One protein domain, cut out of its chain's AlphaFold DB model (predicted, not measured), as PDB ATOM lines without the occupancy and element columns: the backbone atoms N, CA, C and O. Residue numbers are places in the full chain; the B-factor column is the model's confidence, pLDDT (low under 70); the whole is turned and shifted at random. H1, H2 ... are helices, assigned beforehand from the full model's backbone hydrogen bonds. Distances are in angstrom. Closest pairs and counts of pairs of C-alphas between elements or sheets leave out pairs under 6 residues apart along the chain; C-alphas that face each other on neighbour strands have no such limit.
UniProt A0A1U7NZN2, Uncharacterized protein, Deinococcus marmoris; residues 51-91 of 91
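What this domain is: This is residues 51 to 91 of the 91 residues of an uncharacterized protein of Deinococcus marmoris (UniProt A0A1U7NZN2). Two helices of similar length, H2 and H1, make an open, flat L, meeting near the end of H1 and the start of H2. The link between them, residues 66 to 74, makes a loop at the corner, and the far parts of both arms stand free. The printed part has 41 residues with two named helices, H1 then H2, and no named strand; the class is all helix. It is only just loose, close to extended, with a radius of gyration of the C-alphas of 13.1 A and spans of 35 by 31 by 9 A.

How they stand to each other: H2, residues 75 to 89, is about perpendicular to H1, residues 52 to 65, at 89 degrees. The two are close but not clearly touching: their closest C-alphas, of Met 63 and Thr 75, are 6.6 A apart. In H1 and H2 every O i to N i+4 pair is within hydrogen-bond range.

Where its parts are: H2 measures 21.1 A, from C-alpha 75 at (-28.588, -17.698, 29.861) to C-alpha 89 at (-32.404, -0.502, 41.509). H1 measures 20.1 A and begins with C-alpha 52 at (-24.195, -10.302, 11.888).

The domain as a whole: The C-alphas farthest apart, of Ala 53 and Ser 88, are 35.0 A apart. The printed part has no cut, and its link is short. Confidence is under 70 at residues 62 to 66, 68 and 91.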
ATOM      1  N   THR A  51     -20.093  -7.801  12.108       86.62
ATOM      2  CA  THR A  51     -21.009  -8.349  11.117       86.62
ATOM      3  C   THR A  51     -21.994  -9.271  11.828       86.62
ATOM      4  O   THR A  51     -21.697  -9.832  12.887       86.62
ATOM      5  N   GLN A  52     -23.182  -9.455  11.259       80.12
ATOM      6  CA  GLN A  52     -24.195 -10.302  11.888       80.12
ATOM      7  C   GLN A  52     -23.675 -11.721  12.175       80.12
ATOM      8  O   GLN A  52     -23.940 -12.267  13.244       80.12
ATOM      9  N   ALA A  53     -22.846 -12.269  11.285       80.00
ATOM     10  CA  ALA A  53     -22.203 -13.563  11.481       80.00
ATOM     11  C   ALA A  53     -21.212 -13.567  12.660       80.00
ATOM     12  O   ALA A  53     -21.231 -14.493  13.469       80.00
ATOM     13  N   GLU A  54     -20.376 -12.532  12.799       80.56
ATOM     14  CA  GLU A  54     -19.451 -12.403  13.934       80.56
ATOM     15  C   GLU A  54     -20.217 -12.217  15.253       80.56
ATOM     16  O   GLU A  54     -19.859 -12.814  16.268       80.56
ATOM     17  N   ARG A  55     -21.323 -11.461  15.232       76.12
ATOM     18  CA  ARG A  55     -22.210 -11.290  16.389       76.12
ATOM     19  C   ARG A  55     -22.858 -12.612  16.800       76.12
ATOM     20  O   ARG A  55     -22.858 -12.949  17.979       76.12
ATOM     21  N   GLU A  56     -23.380 -13.382  15.851       80.38
ATOM     22  CA  GLU A  56     -23.969 -14.695  16.127       80.38
ATOM     23  C   GLU A  56     -22.935 -15.727  16.590       80.38
ATOM     24  O   GLU A  56     -23.248 -16.583  17.418       80.38
ATOM     25  N   ALA A  57     -21.709 -15.674  16.064       75.38
ATOM     26  CA  ALA A  57     -20.612 -16.524  16.517       75.38
ATOM     27  C   ALA A  57     -20.219 -16.191  17.962       75.38
ATOM     28  O   ALA A  57     -20.058 -17.098  18.779       75.38
ATOM     29  N   LEU A  58     -20.148 -14.899  18.299       78.44
ATOM     30  CA  LEU A  58     -19.879 -14.438  19.658       78.44
ATOM     31  C   LEU A  58     -20.991 -14.869  20.625       78.44
ATOM     32  O   LEU A  58     -20.694 -15.426  21.678       78.44
ATOM     33  N   ILE A  59     -22.261 -14.697  20.244       78.62
ATOM     34  CA  ILE A  59     -23.413 -15.142  21.045       78.62
ATOM     35  C   ILE A  59     -23.353 -16.656  21.284       78.62
ATOM     36  O   ILE A  59     -23.468 -17.096  22.423       78.62
ATOM     37  N   ARG A  60     -23.101 -17.463  20.245       72.88
ATOM     38  CA  ARG A  60     -22.962 -18.925  20.385       72.88
ATOM     39  C   ARG A  60     -21.794 -19.328  21.286       72.88
ATOM     40  O   ARG A  60     -21.947 -20.236  22.098       72.88
ATOM     41  N   SER A  61     -20.657 -18.642  21.175       71.69
ATOM     42  CA  SER A  61     -19.492 -18.878  22.034       71.69
ATOM     43  C   SER A  61     -19.790 -18.579  23.506       71.69
ATOM     44  O   SER A  61     -19.345 -19.314  24.388       71.69
ATOM     45  N   VAL A  62     -20.535 -17.506  23.777       69.31
ATOM     46  CA  VAL A  62     -20.905 -17.116  25.140       69.31
ATOM     47  C   VAL A  62     -21.957 -18.066  25.710       69.31
ATOM     48  O   VAL A  62     -21.762 -18.545  26.820       69.31
ATOM     49  N   MET A  63     -22.992 -18.441  24.950       65.56
ATOM     50  CA  MET A  63     -23.998 -19.419  25.407       65.56
ATOM     51  C   MET A  63     -23.368 -20.760  25.812       65.56
ATOM     52  O   MET A  63     -23.728 -21.321  26.840       65.56
ATOM     53  N   GLY A  64     -22.360 -21.247  25.075       64.31
ATOM     54  CA  GLY A  64     -21.624 -22.460  25.456       64.31
ATOM     55  C   GLY A  64     -20.832 -22.332  26.766       64.31
ATOM     56  O   GLY A  64     -20.584 -23.334  27.428       64.31
ATOM     57  N   SER A  65     -20.460 -21.109  27.157       62.62
ATOM     58  CA  SER A  65     -19.752 -20.814  28.413       62.62
ATOM     59  C   SER A  65     -20.701 -20.578  29.595       62.62
ATOM     60  O   SER A  65     -20.275 -20.648  30.742       62.62
ATOM     61  N   LEU A  66     -21.976 -20.288  29.315       66.88
ATOM     62  CA  LEU A  66     -23.045 -20.117  30.306       66.88
ATOM     63  C   LEU A  66     -23.735 -21.444  30.654       66.88
ATOM     64  O   LEU A  66     -24.661 -21.466  31.461       66.88
ATOM     65  N   ALA A  67     -23.304 -22.557  30.061       75.69
ATOM     66  CA  ALA A  67     -23.772 -23.875  30.454       75.69
ATOM     67  C   ALA A  67     -23.162 -24.286  31.806       75.69
ATOM     68  O   ALA A  67     -21.956 -24.152  32.020       75.69
ATOM     69  N   ARG A  68     -23.984 -24.825  32.715       69.12
ATOM     70  CA  ARG A  68     -23.501 -25.520  33.922       69.12
ATOM     71  C   ARG A  68     -22.746 -26.793  33.536       69.12
ATOM     72  O   ARG A  68     -22.898 -27.309  32.431       69.12
ATOM     73  N   ASP A  69     -22.015 -27.362  34.493       76.75
ATOM     74  CA  ASP A  69     -21.280 -28.627  34.324       76.75
ATOM     75  C   ASP A  69     -22.172 -29.804  33.876       76.75
ATOM     76  O   ASP A  69     -21.684 -30.783  33.316       76.75
ATOM     77  N   ASP A  70     -23.487 -29.715  34.103       78.12
ATOM     78  CA  ASP A  70     -24.484 -30.699  33.673       78.12
ATOM     79  C   ASP A  70     -25.103 -30.410  32.289       78.12
ATOM     80  O   ASP A  70     -26.022 -31.113  31.864       78.12
ATOM     81  N   GLY A  71     -24.599 -29.401  31.574       77.75
ATOM     82  CA  GLY A  71     -25.025 -29.025  30.226       77.75
ATOM     83  C   GLY A  71     -26.287 -28.161  30.165       77.75
ATOM     84  O   GLY A  71     -26.767 -27.883  29.065       77.75
ATOM     85  N   ARG A  72     -26.845 -27.729  31.306       77.44
ATOM     86  CA  ARG A  72     -27.986 -26.801  31.325       77.44
ATOM     87  C   ARG A  72     -27.543 -25.372  31.029       77.44
ATOM     88  O   ARG A  72     -26.657 -24.853  31.700       77.44
ATOM     89  N   ASP A  73     -28.197 -24.740  30.062       77.56
ATOM     90  CA  ASP A  73     -27.990 -23.336  29.696       77.56
ATOM     91  C   ASP A  73     -28.510 -22.395  30.801       77.56
ATOM     92  O   ASP A  73     -29.695 -22.439  31.143       77.56
ATOM     93  N   MET A  74     -27.636 -21.554  31.368       82.50
ATOM     94  CA  MET A  74     -27.998 -20.549  32.381       82.50
ATOM     95  C   MET A  74     -28.346 -19.178  31.805       82.50
ATOM     96  O   MET A  74     -28.608 -18.252  32.572       82.50
ATOM     97  N   THR A  75     -28.351 -19.009  30.481       81.25
ATOM     98  CA  THR A  75     -28.588 -17.698  29.861       81.25
ATOM     99  C   THR A  75     -29.885 -17.065  30.373       81.25
ATOM    100  O   THR A  75     -29.893 -15.889  30.720       81.25
ATOM    101  N   GLN A  76     -30.959 -17.850  30.501       77.44
ATOM    102  CA  GLN A  76     -32.240 -17.349  31.002       77.44
ATOM    103  C   GLN A  76     -32.205 -16.992  32.497       77.44
ATOM    104  O   GLN A  76     -32.686 -15.931  32.871       77.44
ATOM    105  N   GLU A  77     -31.600 -17.839  33.338       81.75
ATOM    106  CA  GLU A  77     -31.503 -17.616  34.792       81.75
ATOM    107  C   GLU A  77     -30.743 -16.319  35.104       81.75
ATOM    108  O   GLU A  77     -31.188 -15.516  35.917       81.75
ATOM    109  N   LEU A  78     -29.646 -16.064  34.385       82.62
ATOM    110  CA  LEU A  78     -28.851 -14.844  34.541       82.62
ATOM    111  C   LEU A  78     -29.567 -13.597  34.010       82.62
ATOM    112  O   LEU A  78     -29.412 -12.516  34.571       82.62
ATOM    113  N   LEU A  79     -30.354 -13.727  32.937       83.94
ATOM    114  CA  LEU A  79     -31.194 -12.631  32.448       83.94
ATOM    115  C   LEU A  79     -32.290 -12.277  33.457       83.94
ATOM    116  O   LEU A  79     -32.576 -11.095  33.653       83.94
ATOM    117  N   ASP A  80     -32.882 -13.283  34.097       82.12
ATOM    118  CA  ASP A  80     -33.914 -13.091  35.111       82.12
ATOM    119  C   ASP A  80     -33.322 -12.487  36.399       82.12
ATOM    120  O   ASP A  80     -33.896 -11.542  36.941       82.12
ATOM    121  N   GLU A  81     -32.143 -12.942  36.847       84.00
ATOM    122  CA  GLU A  81     -31.406 -12.322  37.961       84.00
ATOM    123  C   GLU A  81     -31.084 -10.854  37.679       84.00
ATOM    124  O   GLU A  81     -31.295  -9.996  38.536       84.00
ATOM    125  N   GLN A  82     -30.621 -10.544  36.466       79.69
ATOM    126  CA  GLN A  82     -30.262  -9.176  36.111       79.69
ATOM    127  C   GLN A  82     -31.495  -8.271  36.004       79.69
ATOM    128  O   GLN A  82     -31.442  -7.116  36.419       79.69
ATOM    129  N   ARG A  83     -32.627  -8.801  35.520       81.75
ATOM    130  CA  ARG A  83     -33.911  -8.087  35.543       81.75
ATOM    131  C   ARG A  83     -34.358  -7.799  36.972       81.75
ATOM    132  O   ARG A  83     -34.715  -6.665  37.266       81.75
ATOM    133  N   ALA A  84     -34.296  -8.787  37.863       87.06
ATOM    134  CA  ALA A  84     -34.636  -8.591  39.269       87.06
ATOM    135  C   ALA A  84     -33.702  -7.570  39.945       87.06
ATOM    136  O   ALA A  84     -34.140  -6.767  40.769       87.06
ATOM    137  N   GLU A  85     -32.418  -7.560  39.579       84.56
ATOM    138  CA  GLU A  85     -31.457  -6.569  40.061       84.56
ATOM    139  C   GLU A  85     -31.780  -5.157  39.541       84.56
ATOM    140  O   GLU A  85     -31.753  -4.206  40.325       84.56
ATOM    141  N   ALA A  86     -32.132  -5.015  38.261       81.44
ATOM    142  CA  ALA A  86     -32.557  -3.751  37.659       81.44
ATOM    143  C   ALA A  86     -33.838  -3.212  38.322       81.44
ATOM    144  O   ALA A  86     -33.852  -2.073  38.792       81.44
ATOM    145  N   GLU A  87     -34.847  -4.070  38.502       81.69
ATOM    146  CA  GLU A  87     -36.079  -3.744  39.229       81.69
ATOM    147  C   GLU A  87     -35.775  -3.304  40.671       81.69
ATOM    148  O   GLU A  87     -36.333  -2.320  41.159       81.69
ATOM    149  N   SER A  88     -34.828  -3.967  41.351       82.31
ATOM    150  CA  SER A  88     -34.407  -3.579  42.705       82.31
ATOM    151  C   SER A  88     -33.719  -2.210  42.760       82.31
ATOM    152  O   SER A  88     -33.774  -1.528  43.785       82.31
ATOM    153  N   LYS A  89     -33.078  -1.798  41.660       84.75
ATOM    154  CA  LYS A  89     -32.404  -0.502  41.509       84.75
ATOM    155  C   LYS A  89     -33.332   0.586  40.959       84.75
ATOM    156  O   LYS A  89     -32.905   1.737  40.896       84.75
ATOM    157  N   GLY A  90     -34.572   0.242  40.602       75.31
ATOM    158  CA  GLY A  90     -35.580   1.170  40.084       75.31
ATOM    159  C   GLY A  90     -35.414   1.540  38.608       75.31
ATOM    160  O   GLY A  90     -35.809   2.645  38.238       75.31
ATOM    161  N   TRP A  91     -34.802   0.656  37.813       61.97
ATOM    162  CA  TRP A  91     -34.648   0.782  36.359       61.97
ATOM    163  C   TRP A  91     -35.804   0.099  35.625       61.97
ATOM    164  O   TRP A  91     -36.317  -0.917  36.153       61.97
TER     165      TRP A  91